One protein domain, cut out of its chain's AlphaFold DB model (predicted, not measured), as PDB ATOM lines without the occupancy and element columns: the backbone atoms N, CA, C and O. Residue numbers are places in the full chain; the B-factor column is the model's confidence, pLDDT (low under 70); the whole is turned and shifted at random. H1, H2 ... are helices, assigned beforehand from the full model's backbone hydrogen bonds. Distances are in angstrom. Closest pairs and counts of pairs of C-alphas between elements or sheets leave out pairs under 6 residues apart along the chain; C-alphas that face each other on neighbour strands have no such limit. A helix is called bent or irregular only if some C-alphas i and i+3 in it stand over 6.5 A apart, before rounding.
ATOM      1  N   ASP A 193     124.546 131.418 123.591       88.75
ATOM      2  CA  ASP A 193     123.862 132.426 122.780       88.75
ATOM      3  C   ASP A 193     122.337 132.231 122.792       88.75
ATOM      4  O   ASP A 193     121.596 133.030 122.216       88.75
ATOM      5  N   ASN A 194     121.852 131.186 123.471       91.12
ATOM      6  CA  ASN A 194     120.433 130.926 123.612       91.12
ATOM      7  C   ASN A 194     119.830 131.842 124.703       91.12
ATOM      8  O   ASN A 194     120.281 131.799 125.854       91.12
ATOM      9  N   PRO A 195     118.798 132.650 124.381       86.31
ATOM     10  CA  PRO A 195     118.144 133.527 125.353       86.31
ATOM     11  C   PRO A 195     117.481 132.785 126.521       86.31
ATOM     12  O   PRO A 195     117.301 133.396 127.570       86.31
ATOM     13  N   ASP A 196     117.162 131.494 126.374       89.12
ATOM     14  CA  ASP A 196     116.559 130.675 127.434       89.12
ATOM     15  C   ASP A 196     117.562 130.284 128.536       89.12
ATOM     16  O   ASP A 196     117.161 129.869 129.623       89.12
ATOM     17  N   TYR A 197     118.869 130.433 128.282       90.62
ATOM     18  CA  TYR A 197     119.945 130.048 129.205       90.62
ATOM     19  C   TYR A 197     120.868 131.229 129.555       90.62
ATOM     20  O   TYR A 197     122.095 131.151 129.395       90.62
ATOM     21  N   PRO A 198     120.330 132.354 130.065       87.75
ATOM     22  CA  PRO A 198     121.130 133.535 130.348       87.75
ATOM     23  C   PRO A 198     122.212 133.235 131.391       87.75
ATOM     24  O   PRO A 198     121.962 132.654 132.450       87.75
ATOM     25  N   GLY A 199     123.441 133.656 131.091       86.56
ATOM     26  CA  GLY A 199     124.575 133.549 132.012       86.56
ATOM     27  C   GLY A 199     125.059 132.121 132.290       86.56
ATOM     28  O   GLY A 199     125.842 131.939 133.220       86.56
ATOM     29  N   ILE A 200     124.658 131.129 131.484       91.00
ATOM     30  CA  ILE A 200     125.051 129.718 131.648       91.00
ATOM     31  C   ILE A 200     126.571 129.507 131.722       91.00
ATOM     32  O   ILE A 200     127.048 128.711 132.525       91.00
ATOM     33  N   VAL A 201     127.351 130.296 130.974       90.25
ATOM     34  CA  VAL A 201     128.827 130.249 130.985       90.25
ATOM     35  C   VAL A 201     129.406 130.554 132.370       90.25
ATOM     36  O   VAL A 201     130.396 129.946 132.771       90.25
ATOM     37  N   GLY A 202     128.783 131.464 133.126       88.69
ATOM     38  CA  GLY A 202     129.217 131.795 134.487       88.69
ATOM     39  C   GLY A 202     129.009 130.645 135.476       88.69
ATOM     40  O   GLY A 202     129.741 130.540 136.453       88.69
ATOM     41  N   MET A 203     128.066 129.747 135.180       89.50
ATOM     42  CA  MET A 203     127.725 128.587 136.006       89.50
ATOM     43  C   MET A 203     128.387 127.295 135.512       89.50
ATOM     44  O   MET A 203     128.030 126.215 135.971       89.50
ATOM     45  N   LYS A 204     129.377 127.378 134.610       91.56
ATOM     46  CA  LYS A 204     130.005 126.200 133.991       91.56
ATOM     47  C   LYS A 204     130.480 125.161 135.008       91.56
ATOM     48  O   LYS A 204     130.219 123.978 134.823       91.56
ATOM     49  N   LYS A 205     131.153 125.604 136.074       91.62
ATOM     50  CA  LYS A 205     131.673 124.708 137.115       91.62
ATOM     51  C   LYS A 205     130.546 124.036 137.905       91.62
ATOM     52  O   LYS A 205     130.557 122.826 138.056       91.62
ATOM     53  N   GLU A 206     129.547 124.804 138.339       91.25
ATOM     54  CA  GLU A 206     128.410 124.269 139.104       91.25
ATOM     55  C   GLU A 206     127.590 123.268 138.272       91.25
ATOM     56  O   GLU A 206     127.163 122.233 138.784       91.25
ATOM     57  N   ILE A 207     127.410 123.547 136.976       91.44
ATOM     58  CA  ILE A 207     126.735 122.644 136.036       91.44
ATOM     59  C   ILE A 207     127.559 121.369 135.833       91.44
ATOM     60  O   ILE A 207     126.994 120.281 135.901       91.44
ATOM     61  N   ALA A 208     128.877 121.486 135.627       91.31
ATOM     62  CA  ALA A 208     129.767 120.333 135.499       91.31
ATOM     63  C   ALA A 208     129.703 119.435 136.741       91.31
ATOM     64  O   ALA A 208     129.482 118.233 136.619       91.31
ATOM     65  N   ASP A 209     129.794 120.028 137.933       91.06
ATOM     66  CA  ASP A 209     129.727 119.302 139.201       91.06
ATOM     67  C   ASP A 209     128.385 118.571 139.366       91.06
ATOM     68  O   ASP A 209     128.348 117.430 139.826       91.06
ATOM     69  N   MET A 210     127.270 119.201 138.980       91.06
ATOM     70  CA  MET A 210     125.941 118.592 139.078       91.06
ATOM     71  C   MET A 210     125.749 117.438 138.087       91.06
ATOM     72  O   MET A 210     125.221 116.392 138.468       91.06
ATOM     73  N   VAL A 211     126.207 117.594 136.843       90.50
ATOM     74  CA  VAL A 211     126.125 116.533 135.827       90.50
ATOM     75  C   VAL A 211     126.993 115.337 136.225       90.50
ATOM     76  O   VAL A 211     126.504 114.206 136.191       90.50
ATOM     77  N   THR A 212     128.224 115.575 136.689       89.31
ATOM     78  CA  THR A 212     129.135 114.513 137.148       89.31
ATOM     79  C   THR A 212     128.572 113.771 138.359       89.31
ATOM     80  O   THR A 212     128.535 112.548 138.351       89.31
ATOM     81  N   LYS A 213     128.033 114.478 139.365       88.50
ATOM     82  CA  LYS A 213     127.378 113.842 140.528       88.50
ATOM     83  C   LYS A 213     126.149 113.018 140.150       88.50
ATOM     84  O   LYS A 213     125.831 112.047 140.825       88.50
ATOM     85  N   SER A 214     125.456 113.410 139.085       87.50
ATOM     86  CA  SER A 214     124.306 112.668 138.567       87.50
ATOM     87  C   SER A 214     124.694 111.467 137.695       87.50
ATOM     88  O   SER A 214     123.801 110.820 137.150       87.50
ATOM     89  N   ASN A 215     125.994 111.187 137.518       82.00
ATOM     90  CA  ASN A 215     126.517 110.158 136.615       82.00
ATOM     91  C   ASN A 215     125.917 110.242 135.196       82.00
ATOM     92  O   ASN A 215     125.644 109.228 134.560       82.00
ATOM     93  N   GLY A 216     125.673 111.462 134.700       77.06
ATOM     94  CA  GLY A 216     125.085 111.694 133.375       77.06
ATOM     95  C   GLY A 216     123.562 111.541 133.285       77.06
ATOM     96  O   GLY A 216     123.022 111.617 132.186       77.06
ATOM     97  N   SER A 217     122.857 111.366 134.407       85.69
ATOM     98  CA  SER A 217     121.384 111.366 134.444       85.69
ATOM     99  C   SER A 217     120.791 112.734 134.082       85.69
ATOM    100  O   SER A 217     119.743 112.820 133.441       85.69
ATOM    101  N   LEU A 218     121.478 113.820 134.452       87.00
ATOM    102  CA  LEU A 218     121.074 115.182 134.113       87.00
ATOM    103  C   LEU A 218     121.865 115.705 132.914       87.00
ATOM    104  O   LEU A 218     123.095 115.716 132.916       87.00
ATOM    105  N   ASN A 219     121.152 116.247 131.929       90.62
ATOM    106  CA  ASN A 219     121.763 117.005 130.837       90.62
ATOM    107  C   ASN A 219     122.140 118.425 131.289       90.62
ATOM    108  O   ASN A 219     121.538 118.970 132.213       90.62
ATOM    109  N   VAL A 220     123.059 119.084 130.572       91.50
ATOM    110  CA  VAL A 220     123.505 120.470 130.848       91.50
ATOM    111  C   VAL A 220     122.336 121.445 131.023       91.50
ATOM    112  O   VAL A 220     122.306 122.227 131.972       91.50
ATOM    113  N   SER A 221     121.335 121.366 130.149       90.94
ATOM    114  CA  SER A 221     120.131 122.198 130.224       90.94
ATOM    115  C   SER A 221     119.299 121.937 131.482       90.94
ATOM    116  O   SER A 221     118.756 122.871 132.064       90.94
ATOM    117  N   GLN A 222     119.180 120.678 131.906       91.75
ATOM    118  CA  GLN A 222     118.426 120.306 133.106       91.75
ATOM    119  C   GLN A 222     119.189 120.708 134.367       91.75
ATOM    120  O   GLN A 222     118.593 121.263 135.284       91.75
ATOM    121  N   ALA A 223     120.508 120.511 134.378       92.00
ATOM    122  CA  ALA A 223     121.390 120.960 135.446       92.00
ATOM    123  C   ALA A 223     121.346 122.490 135.616       92.00
ATOM    124  O   ALA A 223     121.254 122.974 136.740       92.00
ATOM    125  N   TYR A 224     121.307 123.262 134.520       92.62
ATOM    126  CA  TYR A 224     121.117 124.719 134.575       92.62
ATOM    127  C   TYR A 224     119.843 125.107 135.337       92.62
ATOM    128  O   TYR A 224     119.883 125.942 136.242       92.62
ATOM    129  N   TRP A 225     118.709 124.488 135.000       93.50
ATOM    130  CA  TRP A 225     117.441 124.780 135.666       93.50
ATOM    131  C   TRP A 225     117.404 124.266 137.108       93.50
ATOM    132  O   TRP A 225     116.902 124.968 137.984       93.50
ATOM    133  N   ALA A 226     118.000 123.104 137.378       90.69
ATOM    134  CA  ALA A 226     118.119 122.543 138.721       90.69
ATOM    135  C   ALA A 226     118.955 123.433 139.661       90.69
ATOM    136  O   ALA A 226     118.644 123.542 140.845       90.69
ATOM    137  N   LEU A 227     119.956 124.143 139.130       88.69
ATOM    138  CA  LEU A 227     120.760 125.130 139.868       88.69
ATOM    139  C   LEU A 227     120.039 126.470 140.108       88.69
ATOM    140  O   LEU A 227     120.591 127.369 140.744       88.69
ATOM    141  N   GLY A 228     118.805 126.629 139.621       85.56
ATOM    142  CA  GLY A 228     118.026 127.862 139.749       85.56
ATOM    143  C   GLY A 228     118.168 128.828 138.568       85.56
ATOM    144  O   GLY A 228     117.737 129.981 138.678       85.56
ATOM    145  N   GLY A 229     118.756 128.366 137.457       89.69
ATOM    146  CA  GLY A 229     118.768 129.011 136.144       89.69
ATOM    147  C   GLY A 229     119.075 130.507 136.172       89.69
ATOM    148  O   GLY A 229     120.080 130.953 136.731       89.69
ATOM    149  N   GLU A 230     118.178 131.303 135.590       88.06
ATOM    150  CA  GLU A 230     118.370 132.749 135.453       88.06
ATOM    151  C   GLU A 230     118.560 133.455 136.805       88.06
ATOM    152  O   GLU A 230     119.408 134.341 136.934       88.06
ATOM    153  N   ARG A 231     117.813 133.065 137.845       88.19
ATOM    154  CA  ARG A 231     117.893 133.724 139.158       88.19
ATOM    155  C   ARG A 231     119.288 133.570 139.765       88.19
ATOM    156  O   ARG A 231     119.824 134.536 140.315       88.19
ATOM    157  N   ARG A 232     119.877 132.377 139.643       87.50
ATOM    158  CA  ARG A 232     121.236 132.083 140.109       87.50
ATOM    159  C   ARG A 232     122.282 132.814 139.267       87.50
ATOM    160  O   ARG A 232     123.179 133.439 139.831       87.50
ATOM    161  N   ALA A 233     122.103 132.854 137.946       87.12
ATOM    162  CA  ALA A 233     122.969 133.615 137.045       87.12
ATOM    163  C   ALA A 233     122.991 135.119 137.390       87.12
ATOM    164  O   ALA A 233     124.054 135.743 137.462       87.12
ATOM    165  N   GLN A 234     121.823 135.707 137.667       87.31
ATOM    166  CA  GLN A 234     121.715 137.104 138.091       87.31
ATOM    167  C   GLN A 234     122.363 137.341 139.462       87.31
ATOM    168  O   GLN A 234     123.003 138.375 139.660       87.31
ATOM    169  N   GLN A 235     122.221 136.405 140.406       88.62
ATOM    170  CA  GLN A 235     122.888 136.482 141.707       88.62
ATOM    171  C   GLN A 235     124.412 136.490 141.546       88.62
ATOM    172  O   GLN A 235     125.060 137.407 142.051       88.62
ATOM    173  N   MET A 236     124.972 135.545 140.786       84.88
ATOM    174  CA  MET A 236     126.412 135.501 140.517       84.88
ATOM    175  C   MET A 236     126.922 136.786 139.877       84.88
ATOM    176  O   MET A 236     127.979 137.287 140.253       84.88
ATOM    177  N   LYS A 237     126.166 137.353 138.931       88.50
ATOM    178  CA  LYS A 237     126.533 138.624 138.304       88.50
ATOM    179  C   LYS A 237     126.627 139.751 139.337       88.50
ATOM    180  O   LYS A 237     127.611 140.483 139.341       88.50
ATOM    181  N   ARG A 238     125.654 139.855 140.250       89.00
ATOM    182  CA  ARG A 238     125.677 140.858 141.330       89.00
ATOM    183  C   ARG A 238     126.839 140.632 142.295       89.00
ATOM    184  O   ARG A 238     127.492 141.594 142.686       89.00
ATOM    185  N   GLU A 239     127.115 139.388 142.672       88.25
ATOM    186  CA  GLU A 239     128.239 139.047 143.553       88.25
ATOM    187  C   GLU A 239     129.588 139.363 142.893       88.25
ATOM    188  O   GLU A 239     130.466 139.959 143.521       88.25
ATOM    189  N   ALA A 240     129.743 139.053 141.605       87.00
ATOM    190  CA  ALA A 240     130.928 139.396 140.826       87.00
ATOM    191  C   ALA A 240     131.108 140.918 140.703       87.00
ATOM    192  O   ALA A 240     132.214 141.431 140.894       87.00
ATOM    193  N   GLU A 241     130.026 141.658 140.448       87.56
ATOM    194  CA  GLU A 241     130.032 143.121 140.438       87.56
ATOM    195  C   GLU A 241     130.453 143.678 141.805       87.56
ATOM    196  O   GLU A 241     131.383 144.485 141.870       87.56
ATOM    197  N   GLN A 242     129.875 143.191 142.907       88.69
ATOM    198  CA  GLN A 242     130.250 143.600 144.266       88.69
ATOM    199  C   GLN A 242     131.715 143.294 144.584       88.69
ATOM    200  O   GLN A 242     132.430 144.160 145.096       88.69
ATOM    201  N   ARG A 243     132.199 142.101 144.227       86.62
ATOM    202  CA  ARG A 243     133.600 141.708 144.411       86.62
ATOM    203  C   ARG A 243     134.539 142.597 143.599       86.62
ATOM    204  O   ARG A 243     135.560 143.043 144.119       86.62
ATOM    205  N   SER A 244     134.178 142.916 142.356       84.06
ATOM    206  CA  SER A 244     134.963 143.821 141.509       84.06
ATOM    207  C   SER A 244     135.013 145.242 142.082       84.06
ATOM    208  O   SER A 244     136.064 145.886 142.065       84.06
ATOM    209  N   VAL A 245     133.908 145.724 142.661       84.12
ATOM    210  CA  VAL A 245     133.844 147.027 143.331       84.12
ATOM    211  C   VAL A 245     134.692 147.018 144.603       84.12
ATOM    212  O   VAL A 245     135.430 147.973 144.831       84.12
ATOM    213  N   ALA A 246     134.663 145.947 145.398       78.25
ATOM    214  CA  ALA A 246     135.511 145.797 146.581       78.25
ATOM    215  C   ALA A 246     137.009 145.777 146.222       78.25
ATOM    216  O   ALA A 246     137.802 146.495 146.828       78.25
ATOM    217  N   GLN A 247     137.397 145.045 145.174       78.75
ATOM    218  CA  GLN A 247     138.774 145.049 144.666       78.75
ATOM    219  C   GLN A 247     139.203 146.433 144.166       78.75
ATOM    220  O   GLN A 247     140.328 146.863 144.420       78.75
ATOM    221  N   ARG A 248     138.308 147.170 143.497       72.19
ATOM    222  CA  ARG A 248     138.575 148.551 143.069       72.19
ATOM    223  C   ARG A 248     138.674 149.523 144.245       72.19
ATOM    224  O   ARG A 248     139.493 150.431 144.182       72.19
ATOM    225  N   ARG A 249     137.893 149.332 145.312       68.88
ATOM    226  CA  ARG A 249     137.963 150.144 146.542       68.88
ATOM    227  C   ARG A 249     139.260 149.916 147.323       68.88
ATOM    228  O   ARG A 249     139.783 150.866 147.891       68.88
TER     229      ARG A 249
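This is residues 193 to 249 of the 306 residues of an uncharacterized protein of Paenibacillus sp. UASWS1643 (UniProt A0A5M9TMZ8). One long helix, H3, projects as an arm from a small body in which two shorter helices, H1 and H2, pack crosswise on each other. The near end of H3 packs at a steep angle on the first residues of H1, while its residues 238 to 249 stick out and make much of the length. The printed part has 57 residues with three named helices, in the order H1, H2, H3 along the chain, and no named strand; the class is all helix. It is loose, with a radius of gyration of the C-alphas of 13.0 A, and elongated, spanning 44 by 24 by 16 A.

H3, the longest helix, is residues 229 to 249 and measures 30.4 A from first to last C-alpha. It begins at C-alpha 229, at (118.768, 129.011, 136.144), and ends at C-alpha 249, at (137.963, 150.144, 146.542). H1 is residues 200 to 213, 18.3 A long, beginning at C-alpha 200, at (125.051, 129.718, 131.648). H1 is irregular: C-alphas 202 and 205 are 7.9 A apart, against about 5 A in a regular helix, and its line is a rough one. H2 is residues 220 to 226, 9.8 A from first to last C-alpha. Residues 193 to 199, before H1, belong to no named element.

H3 touches H1 with residues 229 to 236 alone, and H1 touches H3 with residues 200 to 203 alone. Their closest C-alphas are those of Ile 200 and Ala 233, 7.0 A apart. H1 and H3 run opposite ways at a steep tilt of 60 degrees. H1 also touches H2, and their closest C-alphas, those of Ile 207 and Ala 223, are 5.6 A apart. The lines of H1 and H2 are about perpendicular, at 89 degrees. H2 and H3 meet only through their link, and are near each other, with 8 pairs of C-alphas within 10 A. In H2 and H3 every O i to N i+4 pair is within hydrogen-bond range; in H1, 8 of 10 are.

The two C-alphas farthest apart are those of Ser 217 and Arg 249, at 43.9 A. Residues 238 to 249 of H3 stand free; without them the body has 45 residues, spans 28 by 18 by 14 A and has a radius of gyration of 9.8 A. The printed part has no cut. The link from H2 to H3, of 2 residues, is tight, and the link from H1 to H2, of 6 residues, is short. The mean pLDDT of the printed part is 87.7, and residue 249 is the one printed residue under 70.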